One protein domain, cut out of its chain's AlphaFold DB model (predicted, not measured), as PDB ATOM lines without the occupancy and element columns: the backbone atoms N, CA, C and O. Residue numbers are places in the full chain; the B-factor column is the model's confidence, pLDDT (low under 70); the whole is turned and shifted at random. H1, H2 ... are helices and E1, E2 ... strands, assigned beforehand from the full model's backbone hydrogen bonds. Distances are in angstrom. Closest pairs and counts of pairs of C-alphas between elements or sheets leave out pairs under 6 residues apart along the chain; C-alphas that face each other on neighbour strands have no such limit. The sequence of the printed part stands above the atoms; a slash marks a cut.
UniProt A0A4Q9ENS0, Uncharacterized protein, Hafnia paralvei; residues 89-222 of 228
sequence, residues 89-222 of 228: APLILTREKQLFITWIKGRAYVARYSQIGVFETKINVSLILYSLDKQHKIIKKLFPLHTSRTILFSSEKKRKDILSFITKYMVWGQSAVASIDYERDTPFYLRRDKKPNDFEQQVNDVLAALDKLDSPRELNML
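What this domain is: This is residues 89 to 222 of the 228 residues of an uncharacterized protein of Hafnia paralvei (UniProt A0A4Q9ENS0). Two small three-stranded sheets, E1 E2 E3 and E4 E5 E6, are partly face to face as a sandwich with crossed strands. H2 packs over E3 and near the last residues of E5, H1 lies by the first residues of E5, and a long loop, residues 173 to 198, runs round the outside from H1 to H2. The 134 printed residues include six named strands followed by three named helices, E1 E2 E3 E4 E5 E6 H1 H2 H3, a mixed class; both sheets are antiparallel, in the orders E1 E2 E3 and E4 E5 E6. The whole is compact and rounded, with a radius of gyration of the C-alphas of 15.2 A and spans of 38 by 34 by 32 A.

Where its parts are: E1, residues 92 to 94, begins at C-alpha 92 (139.479, 114.243, 130.349) and is 6.3 A long. E2, residues 99 to 104, and E3, residues 107 to 112, measure 16.4 A and 16.9 A. E4, residues 117 to 120, measures 9.9 A. E5, residues 125 to 132, measures 23.2 A, and E6, residues 138 to 145, 21.7 A. H1, residues 156 to 172, is 23.8 A long and begins at C-alpha 156 (128.320, 131.791, 141.093). H2, residues 199 to 211, measures 18.4 A. H3, residues 216 to 221, measures 9.2 A and ends at C-alpha 221 (124.155, 125.976, 112.791).

How they stand to each other: E1 E2 E3 is a meander, each strand the antiparallel neighbour of the one before, with N 92 and O 101 2.8 A apart and N 102 and O 109 2.9 A apart. E4 E5 E6 is another meander, with N 119 and O 126 at 2.8 A and N 129 and O 141 at 2.9 A; these four pairs are within hydrogen-bond range. The sheets' strands stand at 90 degrees and their best planes 38 degrees apart; the closest C-alphas of E3 and E5 are those of Tyr 109 and Ser 131, 4.8 A. H2 is on the sheet E1 E2 E3 at a height of 6.6 A, over E3 and slantwise to the strands, at 44 degrees on the local plane. The closest C-alphas of H2 and E5 are those of Val 206 and Ser 131, 5.8 A. H1 only grazes both sheets; its closest C-alpha pair with E5 is Arg 159 and Val 125, 6.4 A. H3 only grazes the sheet E4 E5 E6 with residues 219 to 220. In H1, H2 and H3 every O i to N i+4 pair is within hydrogen-bond range.

The domain as a whole: The C-alphas farthest apart are those of Gln 135 and Ser 179, 42.6 A. The printed part has no cut, and its long link is H1 to H2, 26 residues. Mean pLDDT of the printed part is 78.6; it is under 70 in residues 121 to 123, 146 to 154, 185 to 188 and 214 to 222.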
ATOM      1  N   ALA A  89     130.638 109.999 132.413       75.12
ATOM      2  CA  ALA A  89     132.078 109.807 132.347       75.12
ATOM      3  C   ALA A  89     132.837 111.040 132.848       75.12
ATOM      4  O   ALA A  89     132.323 112.160 132.744       75.12
ATOM      5  N   PRO A  90     134.062 110.850 133.365       79.12
ATOM      6  CA  PRO A  90     134.948 111.971 133.616       79.12
ATOM      7  C   PRO A  90     135.194 112.747 132.316       79.12
ATOM      8  O   PRO A  90     135.201 112.189 131.213       79.12
ATOM      9  N   LEU A  91     135.370 114.057 132.458       82.69
ATOM     10  CA  LEU A  91     135.865 114.909 131.389       82.69
ATOM     11  C   LEU A  91     137.390 114.904 131.467       82.69
ATOM     12  O   LEU A  91     137.956 115.387 132.445       82.69
ATOM     13  N   ILE A  92     138.029 114.341 130.452       84.44
ATOM     14  CA  ILE A  92     139.479 114.243 130.349       84.44
ATOM     15  C   ILE A  92     139.985 115.437 129.544       84.44
ATOM     16  O   ILE A  92     139.480 115.743 128.462       84.44
ATOM     17  N   LEU A  93     140.984 116.113 130.100       83.94
ATOM     18  CA  LEU A  93     141.610 117.299 129.534       83.94
ATOM     19  C   LEU A  93     143.032 116.942 129.112       83.94
ATOM     20  O   LEU A  93     143.934 116.918 129.945       83.94
ATOM     21  N   THR A  94     143.259 116.689 127.827       82.38
ATOM     22  CA  THR A  94     144.599 116.356 127.329       82.38
ATOM     23  C   THR A  94     145.223 117.582 126.680       82.38
ATOM     24  O   THR A  94     144.777 118.018 125.617       82.38
ATOM     25  N   ARG A  95     146.271 118.137 127.305       79.69
ATOM     26  CA  ARG A  95     146.974 119.318 126.779       79.69
ATOM     27  C   ARG A  95     147.774 119.012 125.515       79.69
ATOM     28  O   ARG A  95     147.730 119.813 124.593       79.69
ATOM     29  N   GLU A  96     148.443 117.860 125.447       80.50
ATOM     30  CA  GLU A  96     149.280 117.459 124.299       80.50
ATOM     31  C   GLU A  96     148.518 117.502 122.972       80.50
ATOM     32  O   GLU A  96     149.025 117.985 121.967       80.50
ATOM     33  N   LYS A  97     147.264 117.040 122.996       78.81
ATOM     34  CA  LYS A  97     146.373 117.032 121.831       78.81
ATOM     35  C   LYS A  97     145.463 118.268 121.768       78.81
ATOM     36  O   LYS A  97     144.761 118.446 120.781       78.81
ATOM     37  N   GLN A  98     145.455 119.105 122.811       85.50
ATOM     38  CA  GLN A  98     144.530 120.234 122.996       85.50
ATOM     39  C   GLN A  98     143.053 119.825 122.848       85.50
ATOM     40  O   GLN A  98     142.261 120.486 122.168       85.50
ATOM     41  N   LEU A  99     142.684 118.712 123.496       87.50
ATOM     42  CA  LEU A  99     141.357 118.103 123.403       87.50
ATOM     43  C   LEU A  99     140.662 118.017 124.761       87.50
ATOM     44  O   LEU A  99     141.267 117.716 125.792       87.50
ATOM     45  N   PHE A 100     139.350 118.204 124.715       86.38
ATOM     46  CA  PHE A 100     138.398 117.799 125.736       86.38
ATOM     47  C   PHE A 100     137.756 116.500 125.281       86.38
ATOM     48  O   PHE A 100     137.162 116.469 124.205       86.38
ATOM     49  N   ILE A 101     137.862 115.443 126.082       87.38
ATOM     50  CA  ILE A 101     137.337 114.126 125.724       87.38
ATOM     51  C   ILE A 101     136.461 113.594 126.854       87.38
ATOM     52  O   ILE A 101     136.816 113.655 128.029       87.38
ATOM     53  N   THR A 102     135.304 113.042 126.516       89.12
ATOM     54  CA  THR A 102     134.453 112.308 127.459       89.12
ATOM     55  C   THR A 102     133.679 111.213 126.727       89.12
ATOM     56  O   THR A 102     133.749 111.105 125.504       89.12
ATOM     57  N   TRP A 103     132.939 110.377 127.450       87.50
ATOM     58  CA  TRP A 103     132.048 109.386 126.847       87.50
ATOM     59  C   TRP A 103     130.685 109.360 127.527       87.50
ATOM     60  O   TRP A 103     130.558 109.513 128.738       87.50
ATOM     61  N   ILE A 104     129.625 109.172 126.748       82.00
ATOM     62  CA  ILE A 104     128.266 109.070 127.289       82.00
ATOM     63  C   ILE A 104     127.516 107.988 126.526       82.00
ATOM     64  O   ILE A 104     127.449 108.017 125.298       82.00
ATOM     65  N   LYS A 105     126.917 107.044 127.255       79.50
ATOM     66  CA  LYS A 105     126.115 105.933 126.728       79.50
ATOM     67  C   LYS A 105     126.830 105.187 125.586       79.50
ATOM     68  O   LYS A 105     126.204 104.862 124.581       79.50
ATOM     69  N   GLY A 106     128.135 104.939 125.742       80.00
ATOM     70  CA  GLY A 106     128.953 104.219 124.757       80.00
ATOM     71  C   GLY A 106     129.351 105.021 123.512       80.00
ATOM     72  O   GLY A 106     129.732 104.415 122.519       80.00
ATOM     73  N   ARG A 107     129.264 106.357 123.540       83.62
ATOM     74  CA  ARG A 107     129.775 107.233 122.473       83.62
ATOM     75  C   ARG A 107     130.870 108.142 123.002       83.62
ATOM     76  O   ARG A 107     130.730 108.642 124.120       83.62
ATOM     77  N   ALA A 108     131.913 108.368 122.214       87.44
ATOM     78  CA  ALA A 108     132.957 109.339 122.503       87.44
ATOM     79  C   ALA A 108     132.521 110.748 122.080       87.44
ATOM     80  O   ALA A 108     131.963 110.949 121.005       87.44
ATOM     81  N   TYR A 109     132.780 111.721 122.946       86.88
ATOM     82  CA  TYR A 109     132.528 113.133 122.707       86.88
ATOM     83  C   TYR A 109     133.841 113.893 122.820       86.88
ATOM     84  O   TYR A 109     134.575 113.711 123.792       86.88
ATOM     85  N   VAL A 110     134.117 114.746 121.838       89.12
ATOM     86  CA  VAL A 110     135.389 115.449 121.683       89.12
ATOM     87  C   VAL A 110     135.142 116.917 121.346       89.12
ATOM     88  O   VAL A 110     134.208 117.251 120.618       89.12
ATOM     89  N   ALA A 111     135.985 117.804 121.868       86.81
ATOM     90  CA  ALA A 111     136.106 119.179 121.392       86.81
ATOM     91  C   ALA A 111     137.571 119.631 121.427       86.81
ATOM     92  O   ALA A 111     138.289 119.332 122.383       86.81
ATOM     93  N   ARG A 112     138.011 120.375 120.405       85.94
ATOM     94  CA  ARG A 112     139.306 121.073 120.420       85.94
ATOM     95  C   ARG A 112     139.226 122.315 121.309       85.94
ATOM     96  O   ARG A 112     138.157 122.905 121.461       85.94
ATOM     97  N   TYR A 113     140.363 122.759 121.839       82.38
ATOM     98  CA  TYR A 113     140.437 123.976 122.663       82.38
ATOM     99  C   TYR A 113     139.915 125.222 121.933       82.38
ATOM    100  O   TYR A 113     139.280 126.065 122.555       82.38
ATOM    101  N   SER A 114     140.137 125.320 120.620       77.06
ATOM    102  CA  SER A 114     139.670 126.437 119.784       77.06
ATOM    103  C   SER A 114     138.165 126.414 119.493       77.06
ATOM    104  O   SER A 114     137.600 127.442 119.136       77.06
ATOM    105  N   GLN A 115     137.516 125.257 119.634       75.62
ATOM    106  CA  GLN A 115     136.117 125.028 119.254       75.62
ATOM    107  C   GLN A 115     135.195 124.864 120.466       75.62
ATOM    108  O   GLN A 115     134.009 124.568 120.310       75.62
ATOM    109  N   ILE A 116     135.720 125.007 121.686       79.06
ATOM    110  CA  ILE A 116     134.924 124.753 122.878       79.06
ATOM    111  C   ILE A 116     133.940 125.892 123.150       79.06
ATOM    112  O   ILE A 116     134.313 127.034 123.406       79.06
ATOM    113  N   GLY A 117     132.652 125.556 123.127       76.94
ATOM    114  CA  GLY A 117     131.594 126.454 123.566       76.94
ATOM    115  C   GLY A 117     131.340 126.310 125.064       76.94
ATOM    116  O   GLY A 117     131.213 125.193 125.572       76.94
ATOM    117  N   VAL A 118     131.223 127.435 125.767       80.12
ATOM    118  CA  VAL A 118     130.807 127.472 127.173       80.12
ATOM    119  C   VAL A 118     129.373 127.974 127.240       80.12
ATOM    120  O   VAL A 118     129.055 129.048 126.739       80.12
ATOM    121  N   PHE A 119     128.507 127.193 127.876       78.12
ATOM    122  CA  PHE A 119     127.123 127.558 128.125       78.12
ATOM    123  C   PHE A 119     126.901 127.723 129.627       78.12
ATOM    124  O   PHE A 119     126.892 126.741 130.375       78.12
ATOM    125  N   GLU A 120     126.732 128.962 130.083       70.88
ATOM    126  CA  GLU A 120     126.413 129.249 131.480       70.88
ATOM    127  C   GLU A 120     124.898 129.374 131.678       70.88
ATOM    128  O   GLU A 120     124.211 130.149 131.021       70.88
ATOM    129  N   THR A 121     124.367 128.599 132.620       67.75
ATOM    130  CA  THR A 121     123.012 128.744 133.159       67.75
ATOM    131  C   THR A 121     123.108 129.218 134.609       67.75
ATOM    132  O   THR A 121     124.104 128.958 135.283       67.75
ATOM    133  N   LYS A 122     122.038 129.825 135.146       63.66
ATOM    134  CA  LYS A 122     121.959 130.247 136.563       63.66
ATOM    135  C   LYS A 122     122.344 129.138 137.559       63.66
ATOM    136  O   LYS A 122     122.823 129.436 138.648       63.66
ATOM    137  N   ILE A 123     122.151 127.874 137.171       65.06
ATOM    138  CA  ILE A 123     122.375 126.697 138.015       65.06
ATOM    139  C   ILE A 123     123.730 126.030 137.725       65.06
ATOM    140  O   ILE A 123     124.390 125.608 138.663       65.06
ATOM    141  N   ASN A 124     124.192 125.947 136.470       70.19
ATOM    142  CA  ASN A 124     125.381 125.167 136.090       70.19
ATOM    143  C   ASN A 124     126.143 125.793 134.912       70.19
ATOM    144  O   ASN A 124     125.550 126.471 134.078       70.19
ATOM    145  N   VAL A 125     127.440 125.492 134.805       79.38
ATOM    146  CA  VAL A 125     128.240 125.740 133.591       79.38
ATOM    147  C   VAL A 125     128.319 124.440 132.807       79.38
ATOM    148  O   VAL A 125     128.588 123.397 133.396       79.38
ATOM    149  N   SER A 126     128.083 124.479 131.501       81.75
ATOM    150  CA  SER A 126     128.202 123.318 130.618       81.75
ATOM    151  C   SER A 126     129.168 123.595 129.475       81.75
ATOM    152  O   SER A 126     129.244 124.717 128.985       81.75
ATOM    153  N   LEU A 127     129.882 122.564 129.035       84.69
ATOM    154  CA  LEU A 127     130.746 122.610 127.858       84.69
ATOM    155  C   LEU A 127     130.043 121.949 126.677       84.69
ATOM    156  O   LEU A 127     129.380 120.925 126.845       84.69
ATOM    157  N   ILE A 128     130.184 122.524 125.489       85.25
ATOM    158  CA  ILE A 128     129.673 121.941 124.251       85.25
ATOM    159  C   ILE A 128     130.727 120.980 123.707       85.25
ATOM    160  O   ILE A 128     131.859 121.378 123.445       85.25
ATOM    161  N   LEU A 129     130.343 119.714 123.553       86.44
ATOM    162  CA  LEU A 129     131.180 118.659 122.986       86.44
ATOM    163  C   LEU A 129     130.501 118.041 121.763       86.44
ATOM    164  O   LEU A 129     129.268 118.012 121.682       86.44
ATOM    165  N   TYR A 130     131.300 117.509 120.842       85.81
ATOM    166  CA  TYR A 130     130.835 116.975 119.566       85.81
ATOM    167  C   TYR A 130     131.039 115.462 119.489       85.81
ATOM    168  O   TYR A 130     131.987 114.919 120.039       85.81
ATOM    169  N   SER A 131     130.131 114.767 118.817       87.38
ATOM    170  CA  SER A 131     130.212 113.329 118.527       87.38
ATOM    171  C   SER A 131     129.646 113.088 117.133       87.38
ATOM    172  O   SER A 131     128.954 113.946 116.591       87.38
ATOM    173  N   LEU A 132     129.872 111.906 116.568       85.19
ATOM    174  CA  LEU A 132     129.169 111.457 115.368       85.19
ATOM    175  C   LEU A 132     127.937 110.628 115.757       85.19
ATOM    176  O   LEU A 132     127.969 109.846 116.710       85.19
ATOM    177  N   ASP A 133     126.820 110.834 115.060       81.94
ATOM    178  CA  ASP A 133     125.672 109.922 115.124       81.94
ATOM    179  C   ASP A 133     125.901 108.708 114.209       81.94
ATOM    180  O   ASP A 133     126.804 108.707 113.376       81.94
ATOM    181  N   LYS A 134     125.028 107.696 114.287       79.25
ATOM    182  CA  LYS A 134     125.078 106.496 113.424       79.25
ATOM    183  C   LYS A 134     125.086 106.811 111.919       79.25
ATOM    184  O   LYS A 134     125.478 105.982 111.111       79.25
ATOM    185  N   GLN A 135     124.629 108.005 111.548       77.25
ATOM    186  CA  GLN A 135     124.576 108.513 110.178       77.25
ATOM    187  C   GLN A 135     125.804 109.368 109.807       77.25
ATOM    188  O   GLN A 135     125.739 110.111 108.836       77.25
ATOM    189  N   HIS A 136     126.884 109.327 110.597       78.44
ATOM    190  CA  HIS A 136     128.103 110.134 110.418       78.44
ATOM    191  C   HIS A 136     127.857 111.654 110.409       78.44
ATOM    192  O   HIS A 136     128.646 112.428 109.875       78.44
ATOM    193  N   LYS A 137     126.759 112.100 111.028       81.31
ATOM    194  CA  LYS A 137     126.453 113.520 111.229       81.31
ATOM    195  C   LYS A 137     126.980 113.980 112.579       81.31
ATOM    196  O   LYS A 137     126.829 113.260 113.567       81.31
ATOM    197  N   ILE A 138     127.535 115.188 112.629       83.25
ATOM    198  CA  ILE A 138     128.012 115.783 113.877       83.25
ATOM    199  C   ILE A 138     126.818 116.143 114.761       83.25
ATOM    200  O   ILE A 138     125.890 116.835 114.344       83.25
ATOM    201  N   ILE A 139     126.858 115.673 116.001       83.56
ATOM    202  CA  ILE A 139     125.901 115.984 117.057       83.56
ATOM    203  C   ILE A 139     126.601 116.760 118.165       83.56
ATOM    204  O   ILE A 139     127.680 116.381 118.618       83.56
ATOM    205  N   LYS A 140     125.960 117.830 118.636       84.75
ATOM    206  CA  LYS A 140     126.418 118.589 119.800       84.75
ATOM    207  C   LYS A 140     125.758 118.082 121.077       84.75
ATOM    208  O   LYS A 140     124.592 117.678 121.075       84.75
ATOM    209  N   LYS A 141     126.496 118.099 122.182       84.31
ATOM    210  CA  LYS A 141     125.985 117.751 123.507       84.31
ATOM    211  C   LYS A 141     126.536 118.704 124.554       84.31
ATOM    212  O   LYS A 141     127.743 118.906 124.639       84.31
ATOM    213  N   LEU A 142     125.643 119.234 125.389       81.81
ATOM    214  CA  LEU A 142     126.029 119.986 126.576       81.81
ATOM    215  C   LEU A 142     126.437 119.017 127.691       81.81
ATOM    216  O   LEU A 142     125.633 118.203 128.164       81.81
ATOM    217  N   PHE A 143     127.691 119.120 128.116       80.56
ATOM    218  CA  PHE A 143     128.246 118.410 129.254       80.56
ATOM    219  C   PHE A 143     128.267 119.333 130.480       80.56
ATOM    220  O   PHE A 143     129.086 120.252 130.524       80.56
ATOM    221  N   PRO A 144     127.381 119.133 131.472       76.69
ATOM    222  CA  PRO A 144     127.363 119.972 132.662       76.69
ATOM    223  C   PRO A 144     128.583 119.691 133.538       76.69
ATOM    224  O   PRO A 144     128.865 118.546 133.888       76.69
ATOM    225  N   LEU A 145     129.281 120.753 133.927       76.00
ATOM    226  CA  LEU A 145     130.356 120.710 134.903       76.00
ATOM    227  C   LEU A 145     129.751 120.745 136.304       76.00
ATOM    228  O   LEU A 145     129.141 121.732 136.718       76.00
ATOM    229  N   HIS A 146     129.945 119.664 137.051       67.94
ATOM    230  CA  HIS A 146     129.553 119.616 138.454       67.94
ATOM    231  C   HIS A 146     130.455 120.541 139.270       67.94
ATOM    232  O   HIS A 146     131.680 120.431 139.224       67.94
ATOM    233  N   THR A 147     129.853 121.468 140.012       63.03
ATOM    234  CA  THR A 147     130.598 122.448 140.813       63.03
ATOM    235  C   THR A 147     130.755 122.053 142.276       63.03
ATOM    236  O   THR A 147     131.586 122.619 142.987       63.03
ATOM    237  N   SER A 148     129.977 121.069 142.719       62.06
ATOM    238  CA  SER A 148     130.040 120.483 144.050       62.06
ATOM    239  C   SER A 148     129.641 119.005 144.004       62.06
ATOM    240  O   SER A 148     129.061 118.545 143.017       62.06
ATOM    241  N   ARG A 149     129.942 118.271 145.084       57.06
ATOM    242  CA  ARG A 149     129.541 116.866 145.273       57.06
ATOM    243  C   ARG A 149     128.012 116.692 145.256       57.06
ATOM    244  O   ARG A 149     127.514 115.641 144.867       57.06
ATOM    245  N   THR A 150     127.266 117.733 145.626       57.25
ATOM    246  CA  THR A 150     125.801 117.792 145.556       57.25
ATOM    247  C   THR A 150     125.332 118.319 144.200       57.25
ATOM    248  O   THR A 150     125.708 119.408 143.775       57.25
ATOM    249  N   ILE A 151     124.461 117.565 143.527       55.09
ATOM    250  CA  ILE A 151     124.014 117.826 142.144       55.09
ATOM    251  C   ILE A 151     123.211 119.141 142.010       55.09
ATOM    252  O   ILE A 151     123.103 119.682 140.913       55.09
ATOM    253  N   LEU A 152     122.658 119.664 143.110       54.19
ATOM    254  CA  LEU A 152     121.547 120.621 143.074       54.19
ATOM    255  C   LEU A 152     121.923 122.097 143.286       54.19
ATOM    256  O   LEU A 152     121.149 122.958 142.879       54.19
ATOM    257  N   PHE A 153     123.090 122.426 143.859       54.25
ATOM    258  CA  PHE A 153     123.397 123.817 144.231       54.25
ATOM    259  C   PHE A 153     124.827 124.237 143.881       54.25
ATOM    260  O   PHE A 153     125.807 123.778 144.468       54.25
ATOM    261  N   SER A 154     124.936 125.171 142.933       62.06
ATOM    262  CA  SER A 154     126.187 125.805 142.528       62.06
ATOM    263  C   SER A 154     126.126 127.313 142.757       62.06
ATOM    264  O   SER A 154     125.355 128.015 142.105       62.06
ATOM    265  N   SER A 155     126.969 127.837 143.647       71.88
ATOM    266  CA  SER A 155     127.157 129.288 143.771       71.88
ATOM    267  C   SER A 155     127.879 129.847 142.542       71.88
ATOM    268  O   SER A 155     128.762 129.179 142.001       71.88
ATOM    269  N   GLU A 156     127.615 131.101 142.182       77.50
ATOM    270  CA  GLU A 156     128.320 131.791 141.093       77.50
ATOM    271  C   GLU A 156     129.843 131.773 141.250       77.50
ATOM    272  O   GLU A 156     130.551 131.472 140.292       77.50
ATOM    273  N   LYS A 157     130.344 131.987 142.474       81.50
ATOM    274  CA  LYS A 157     131.777 131.900 142.781       81.50
ATOM    275  C   LYS A 157     132.366 130.555 142.343       81.50
ATOM    276  O   LYS A 157     133.258 130.523 141.507       81.50
ATOM    277  N   LYS A 158     131.773 129.441 142.792       80.06
ATOM    278  CA  LYS A 158     132.189 128.086 142.385       80.06
ATOM    279  C   LYS A 158     132.149 127.876 140.867       80.06
ATOM    280  O   LYS A 158     133.008 127.178 140.348       80.06
ATOM    281  N   ARG A 159     131.178 128.451 140.142       80.81
ATOM    282  CA  ARG A 159     131.132 128.368 138.668       80.81
ATOM    283  C   ARG A 159     132.328 129.073 138.028       80.81
ATOM    284  O   ARG A 159     133.003 128.475 137.192       80.81
ATOM    285  N   LYS A 160     132.617 130.302 138.463       83.75
ATOM    286  CA  LYS A 160     133.759 131.093 137.981       83.75
ATOM    287  C   LYS A 160     135.095 130.447 138.339       83.75
ATOM    288  O   LYS A 160     135.971 130.386 137.482       83.75
ATOM    289  N   ASP A 161     135.224 129.894 139.541       85.06
ATOM    290  CA  ASP A 161     136.438 129.203 139.989       85.06
ATOM    291  C   ASP A 161     136.767 128.009 139.084       85.06
ATOM    292  O   ASP A 161     137.919 127.792 138.725       85.06
ATOM    293  N   ILE A 162     135.751 127.261 138.650       84.44
ATOM    294  CA  ILE A 162     135.921 126.112 137.746       84.44
ATOM    295  C   ILE A 162     136.334 126.556 136.362       84.44
ATOM    296  O   ILE A 162     137.218 125.952 135.760       84.44
ATOM    297  N   LEU A 163     135.685 127.595 135.845       85.69
ATOM    298  CA  LEU A 163     136.042 128.115 134.541       85.69
ATOM    299  C   LEU A 163     137.472 128.666 134.571       85.69
ATOM    300  O   LEU A 163     138.247 128.363 133.674       85.69
ATOM    301  N   SER A 164     137.848 129.374 135.640       87.12
ATOM    302  CA  SER A 164     139.215 129.854 135.866       87.12
ATOM    303  C   SER A 164     140.221 128.710 135.993       87.12
ATOM    304  O   SER A 164     141.316 128.794 135.449       87.12
ATOM    305  N   PHE A 165     139.857 127.622 136.673       87.50
ATOM    306  CA  PHE A 165     140.683 126.421 136.767       87.50
ATOM    307  C   PHE A 165     140.948 125.827 135.379       87.50
ATOM    308  O   PHE A 165     142.098 125.571 135.026       87.50
ATOM    309  N   ILE A 166     139.894 125.653 134.573       87.06
ATOM    310  CA  ILE A 166     140.003 125.102 133.217       87.06
ATOM    311  C   ILE A 166     140.840 126.031 132.334       87.06
ATOM    312  O   ILE A 166     141.749 125.559 131.659       87.06
ATOM    313  N   THR A 167     140.603 127.344 132.364       88.00
ATOM    314  CA  THR A 167     141.363 128.289 131.531       88.00
ATOM    315  C   THR A 167     142.828 128.382 131.949       88.00
ATOM    316  O   THR A 167     143.704 128.385 131.084       88.00
ATOM    317  N   LYS A 168     143.129 128.372 133.254       89.81
ATOM    318  CA  LYS A 168     144.511 128.290 133.750       89.81
ATOM    319  C   LYS A 168     145.196 127.013 133.277       89.81
ATOM    320  O   LYS A 168     146.315 127.094 132.779       89.81
ATOM    321  N   TYR A 169     144.512 125.870 133.354       87.81
ATOM    322  CA  TYR A 169     145.033 124.599 132.851       87.81
ATOM    323  C   TYR A 169     145.297 124.646 131.340       87.81
ATOM    324  O   TYR A 169     146.339 124.189 130.879       87.81
ATOM    325  N   MET A 170     144.389 125.241 130.562       86.38
ATOM    326  CA  MET A 170     144.550 125.363 129.111       86.38
ATOM    327  C   MET A 170     145.782 126.194 128.732       86.38
ATOM    328  O   MET A 170     146.522 125.807 127.829       86.38
ATOM    329  N   VAL A 171     146.014 127.317 129.419       87.31
ATOM    330  CA  VAL A 171     147.099 128.252 129.082       87.31
ATOM    331  C   VAL A 171     148.441 127.788 129.664       87.31
ATOM    332  O   VAL A 171     149.428 127.676 128.937       87.31
ATOM    333  N   TRP A 172     148.479 127.467 130.957       87.12
ATOM    334  CA  TRP A 172     149.721 127.232 131.702       87.12
ATOM    335  C   TRP A 172     150.017 125.746 131.949       87.12
ATOM    336  O   TRP A 172     151.127 125.394 132.335       87.12
ATOM    337  N   GLY A 173     149.059 124.860 131.678       84.50
ATOM    338  CA  GLY A 173     149.197 123.422 131.880       84.50
ATOM    339  C   GLY A 173     148.933 122.964 133.313       84.50
ATOM    340  O   GLY A 173     148.491 123.725 134.173       84.50
ATOM    341  N   GLN A 174     149.185 121.675 133.550       84.12
ATOM    342  CA  GLN A 174     148.900 121.010 134.822       84.12
ATOM    343  C   GLN A 174     149.667 121.627 135.991       84.12
ATOM    344  O   GLN A 174     149.061 121.911 137.018       84.12
ATOM    345  N   SER A 175     150.959 121.914 135.808       82.56
ATOM    346  CA  SER A 175     151.850 122.428 136.857       82.56
ATOM    347  C   SER A 175     151.392 123.749 137.479       82.56
ATOM    348  O   SER A 175     151.719 124.031 138.628       82.56
ATOM    349  N   ALA A 176     150.609 124.551 136.754       82.50
ATOM    350  CA  ALA A 176     150.069 125.815 137.249       82.50
ATOM    351  C   ALA A 176     148.805 125.657 138.105       82.50
ATOM    352  O   ALA A 176     148.341 126.622 138.715       82.50
ATOM    353  N   VAL A 177     148.209 124.466 138.107       78.94
ATOM    354  CA  VAL A 177     146.888 124.218 138.684       78.94
ATOM    355  C   VAL A 177     146.923 123.109 139.735       78.94
ATOM    356  O   VAL A 177     146.232 123.208 140.747       78.94
ATOM    357  N   ALA A 178     147.737 122.077 139.527       80.50
ATOM    358  CA  ALA A 178     147.934 120.987 140.465       80.50
ATOM    359  C   ALA A 178     149.354 120.416 140.353       80.50
ATOM    360  O   ALA A 178     149.898 120.264 139.262       80.50
ATOM    361  N   SER A 179     149.940 120.052 141.492       76.94
ATOM    362  CA  SER A 179     151.256 119.397 141.546       76.94
ATOM    363  C   SER A 179     151.206 117.908 141.182       76.94
ATOM    364  O   SER A 179     152.243 117.316 140.914       76.94
ATOM    365  N   ILE A 180     150.011 117.308 141.195       81.94
ATOM    366  CA  ILE A 180     149.760 115.888 140.919       81.94
ATOM    367  C   ILE A 180     148.657 115.728 139.871       81.94
ATOM    368  O   ILE A 180     147.971 116.697 139.523       81.94
ATOM    369  N   ASP A 181     148.458 114.498 139.396       79.62
ATOM    370  CA  ASP A 181     147.291 114.133 138.594       79.62
ATOM    371  C   ASP A 181     146.011 114.412 139.376       79.62
ATOM    372  O   ASP A 181     145.696 113.783 140.387       79.62
ATOM    373  N   TYR A 182     145.301 115.439 138.922       78.38
ATOM    374  CA  TYR A 182     144.135 115.963 139.603       78.38
ATOM    375  C   TYR A 182     142.867 115.333 139.034       78.38
ATOM    376  O   TYR A 182     142.430 115.663 137.929       78.38
ATOM    377  N   GLU A 183     142.236 114.467 139.823       79.12
ATOM    378  CA  GLU A 183     140.863 114.035 139.589       79.12
ATOM    379  C   GLU A 183     139.921 114.835 140.489       79.12
ATOM    380  O   GLU A 183     140.105 114.948 141.702       79.12
ATOM    381  N   ARG A 184     138.882 115.410 139.887       72.88
ATOM    382  CA  ARG A 184     137.890 116.157 140.648       72.88
ATOM    383  C   ARG A 184     136.913 115.212 141.334       72.88
ATOM    384  O   ARG A 184     136.401 114.282 140.717       72.88
ATOM    385  N   ASP A 185     136.569 115.539 142.574       69.62
ATOM    386  CA  ASP A 185     135.558 114.827 143.348       69.62
ATOM    387  C   ASP A 185     134.208 114.773 142.603       69.62
ATOM    388  O   ASP A 185     133.598 115.803 142.293       69.62
ATOM    389  N   THR A 186     133.766 113.558 142.276       65.62
ATOM    390  CA  THR A 186     132.524 113.314 141.529       65.62
ATOM    391  C   THR A 186     131.380 112.976 142.485       65.62
ATOM    392  O   THR A 186     131.619 112.389 143.540       65.62
ATOM    393  N   PRO A 187     130.119 113.314 142.145       67.25
ATOM    394  CA  PRO A 187     128.983 112.891 142.955       67.25
ATOM    395  C   PRO A 187     128.949 111.363 143.087       67.25
ATOM    396  O   PRO A 187     129.396 110.638 142.192       67.25
ATOM    397  N   PHE A 188     128.409 110.871 144.200       66.38
ATOM    398  CA  PHE A 188     128.265 109.437 144.414       66.38
ATOM    399  C   PHE A 188     127.183 108.873 143.484       66.38
ATOM    400  O   PHE A 188     126.047 109.342 143.478       66.38
ATOM    401  N   TYR A 189     127.545 107.861 142.700       70.19
ATOM    402  CA  TYR A 189     126.645 107.127 141.814       70.19
ATOM    403  C   TYR A 189     126.953 105.638 141.937       70.19
ATOM    404  O   TYR A 189     128.123 105.249 141.921       70.19
ATOM    405  N   LEU A 190     125.914 104.805 141.979       72.44
ATOM    406  CA  LEU A 190     126.062 103.351 142.106       72.44
ATOM    407  C   LEU A 190     126.656 102.707 140.846       72.44
ATOM    408  O   LEU A 190     127.363 101.706 140.924       72.44
ATOM    409  N   ARG A 191     126.397 103.288 139.670       73.19
ATOM    410  CA  ARG A 191     126.809 102.729 138.380       73.19
ATOM    411  C   ARG A 191     127.633 103.728 137.580       73.19
ATOM    412  O   ARG A 191     127.252 104.886 137.451       73.19
ATOM    413  N   ARG A 192     128.735 103.275 136.978       76.50
ATOM    414  CA  ARG A 192     129.580 104.086 136.086       76.50
ATOM    415  C   ARG A 192     129.203 103.865 134.625       76.50
ATOM    416  O   ARG A 192     128.801 102.761 134.250       76.50
ATOM    417  N   ASP A 193     129.324 104.902 133.802       79.94
ATOM    418  CA  ASP A 193     129.204 104.726 132.358       79.94
ATOM    419  C   ASP A 193     130.433 103.998 131.799       79.94
ATOM    420  O   ASP A 193     131.576 104.327 132.133       79.94
ATOM    421  N   LYS A 194     130.196 102.980 130.970       80.50
ATOM    422  CA  LYS A 194     131.266 102.133 130.436       80.50
ATOM    423  C   LYS A 194     131.958 102.875 129.294       80.50
ATOM    424  O   LYS A 194     131.282 103.368 128.390       80.50
ATOM    425  N   LYS A 195     133.294 102.937 129.334       83.88
ATOM    426  CA  LYS A 195     134.096 103.438 128.211       83.88
ATOM    427  C   LYS A 195     133.819 102.548 126.984       83.88
ATOM    428  O   LYS A 195     133.855 101.324 127.141       83.88
ATOM    429  N   PRO A 196     133.482 103.115 125.812       84.94
ATOM    430  CA  PRO A 196     133.276 102.317 124.607       84.94
ATOM    431  C   PRO A 196     134.558 101.573 124.217       84.94
ATOM    432  O   PRO A 196     135.660 102.063 124.459       84.94
ATOM    433  N   ASN A 197     134.413 100.375 123.649       85.62
ATOM    434  CA  ASN A 197     135.560  99.532 123.286       85.62
ATOM    435  C   ASN A 197     136.358 100.142 122.119       85.62
ATOM    436  O   ASN A 197     137.574 100.026 122.058       85.62
ATOM    437  N   ASP A 198     135.658 100.834 121.231       88.62
ATOM    438  CA  ASP A 198     136.110 101.531 120.029       88.62
ATOM    439  C   ASP A 198     136.373 103.028 120.282       88.62
ATOM    440  O   ASP A 198     136.347 103.846 119.368       88.62
ATOM    441  N   PHE A 199     136.623 103.411 121.538       85.88
ATOM    442  CA  PHE A 199     136.736 104.811 121.952       85.88
ATOM    443  C   PHE A 199     137.756 105.626 121.145       85.88
ATOM    444  O   PHE A 199     137.414 106.700 120.669       85.88
ATOM    445  N   GLU A 200     138.988 105.135 120.986       86.44
ATOM    446  CA  GLU A 200     140.036 105.883 120.270       86.44
ATOM    447  C   GLU A 200     139.692 106.061 118.786       86.44
ATOM    448  O   GLU A 200     139.932 107.120 118.210       86.44
ATOM    449  N   GLN A 201     139.067 105.049 118.180       88.19
ATOM    450  CA  GLN A 201     138.608 105.117 116.797       88.19
ATOM    451  C   GLN A 201     137.500 106.166 116.647       88.19
ATOM    452  O   GLN A 201     137.622 107.063 115.819       88.19
ATOM    453  N   GLN A 202     136.492 106.144 117.529       87.75
ATOM    454  CA  GLN A 202     135.429 107.152 117.536       87.75
ATOM    455  C   GLN A 202     135.970 108.574 117.740       87.75
ATOM    456  O   GLN A 202     135.477 109.512 117.118       87.75
ATOM    457  N   VAL A 203     136.974 108.759 118.606       87.50
ATOM    458  CA  VAL A 203     137.625 110.062 118.817       87.50
ATOM    459  C   VAL A 203     138.260 110.561 117.520       87.50
ATOM    460  O   VAL A 203     138.023 111.704 117.132       87.50
ATOM    461  N   ASN A 204     139.025 109.711 116.833       89.12
ATOM    462  CA  ASN A 204     139.684 110.073 115.580       89.12
ATOM    463  C   ASN A 204     138.677 110.387 114.467       89.12
ATOM    464  O   ASN A 204     138.848 111.376 113.757       89.12
ATOM    465  N   ASP A 205     137.598 109.611 114.359       88.06
ATOM    466  CA  ASP A 205     136.547 109.837 113.364       88.06
ATOM    467  C   ASP A 205     135.839 111.181 113.591       88.06
ATOM    468  O   ASP A 205     135.603 111.941 112.648       88.06
ATOM    469  N   VAL A 206     135.535 111.511 114.854       86.81
ATOM    470  CA  VAL A 206     134.944 112.805 115.227       86.81
ATOM    471  C   VAL A 206     135.889 113.951 114.881       86.81
ATOM    472  O   VAL A 206     135.441 114.950 114.321       86.81
ATOM    473  N   LEU A 207     137.183 113.819 115.180       87.50
ATOM    474  CA  LEU A 207     138.181 114.837 114.848       87.50
ATOM    475  C   LEU A 207     138.297 115.040 113.338       87.50
ATOM    476  O   LEU A 207     138.217 116.173 112.881       87.50
ATOM    477  N   ALA A 208     138.377 113.962 112.559       87.38
ATOM    478  CA  ALA A 208     138.436 114.039 111.102       87.38
ATOM    479  C   ALA A 208     137.176 114.678 110.493       87.38
ATOM    480  O   ALA A 208     137.251 115.362 109.474       87.38
ATOM    481  N   ALA A 209     136.005 114.463 111.099       85.12
ATOM    482  CA  ALA A 209     134.774 115.131 110.688       85.12
ATOM    483  C   ALA A 209     134.769 116.623 111.056       85.12
ATOM    484  O   ALA A 209     134.309 117.438 110.260       85.12
ATOM    485  N   LEU A 210     135.288 116.984 112.234       83.69
ATOM    486  CA  LEU A 210     135.431 118.380 112.658       83.69
ATOM    487  C   LEU A 210     136.433 119.146 111.788       83.69
ATOM    488  O   LEU A 210     136.173 120.300 111.468       83.69
ATOM    489  N   ASP A 211     137.519 118.501 111.364       83.81
ATOM    490  CA  ASP A 211     138.549 119.093 110.499       83.81
ATOM    491  C   ASP A 211     138.028 119.386 109.083       83.81
ATOM    492  O   ASP A 211     138.569 120.220 108.374       83.81
ATOM    493  N   LYS A 212     136.942 118.730 108.660       83.00
ATOM    494  CA  LYS A 212     136.256 119.051 107.397       83.00
ATOM    495  C   LYS A 212     135.305 120.245 107.515       83.00
ATOM    496  O   LYS A 212     134.890 120.777 106.492       83.00
ATOM    497  N   LEU A 213     134.931 120.634 108.735       74.06
ATOM    498  CA  LEU A 213     133.970 121.699 109.041       74.06
ATOM    499  C   LEU A 213     134.674 122.988 109.501       74.06
ATOM    500  O   LEU A 213     134.181 123.664 110.398       74.06
ATOM    501  N   ASP A 214     135.814 123.335 108.896       57.62
ATOM    502  CA  ASP A 214     136.765 124.403 109.280       57.62
ATOM    503  C   ASP A 214     136.178 125.774 109.716       57.62
ATOM    504  O   ASP A 214     136.886 126.603 110.290       57.62
ATOM    505  N   SER A 215     134.888 126.050 109.501       62.31
ATOM    506  CA  SER A 215     134.224 127.292 109.894       62.31
ATOM    507  C   SER A 215     133.447 127.195 111.227       62.31
ATOM    508  O   SER A 215     132.425 126.506 111.316       62.31
ATOM    509  N   PRO A 216     133.796 128.010 112.250       59.03
ATOM    510  CA  PRO A 216     133.032 128.148 113.499       59.03
ATOM    511  C   PRO A 216     131.552 128.518 113.301       59.03
ATOM    512  O   PRO A 216     130.719 128.257 114.171       59.03
ATOM    513  N   ARG A 217     131.202 129.129 112.158       55.12
ATOM    514  CA  ARG A 217     129.812 129.464 111.812       55.12
ATOM    515  C   ARG A 217     128.971 128.220 111.537       55.12
ATOM    516  O   ARG A 217     127.808 128.193 111.929       55.12
ATOM    517  N   GLU A 218     129.546 127.190 110.927       61.00
ATOM    518  CA  GLU A 218     128.831 125.953 110.599       61.00
ATOM    519  C   GLU A 218     128.543 125.123 111.856       61.00
ATOM    520  O   GLU A 218     127.448 124.578 112.000       61.00
ATOM    521  N   LEU A 219     129.459 125.140 112.831       64.81
ATOM    522  CA  LEU A 219     129.271 124.503 114.140       64.81
ATOM    523  C   LEU A 219     128.090 125.096 114.926       64.81
ATOM    524  O   LEU A 219     127.374 124.364 115.614       64.81
ATOM    525  N   ASN A 220     127.855 126.405 114.803       61.31
ATOM    526  CA  ASN A 220     126.734 127.084 115.457       61.31
ATOM    527  C   ASN A 220     125.377 126.765 114.804       61.31
ATOM    528  O   ASN A 220     124.354 126.816 115.488       61.31
ATOM    529  N   MET A 221     125.364 126.390 113.518       57.84
ATOM    530  CA  MET A 221     124.155 125.976 112.791       57.84
ATOM    531  C   MET A 221     123.784 124.501 113.008       57.84
ATOM    532  O   MET A 221     122.676 124.092 112.654       57.84
ATOM    533  N   LEU A 222     124.663 123.695 113.620       63.28
ATOM    534  CA  LEU A 222     124.347 122.310 113.968       63.28
ATOM    535  C   LEU A 222     123.164 122.268 114.940       63.28
ATOM    536  O   LEU A 222     123.163 122.913 115.996       63.28
TER     537      LEU A 222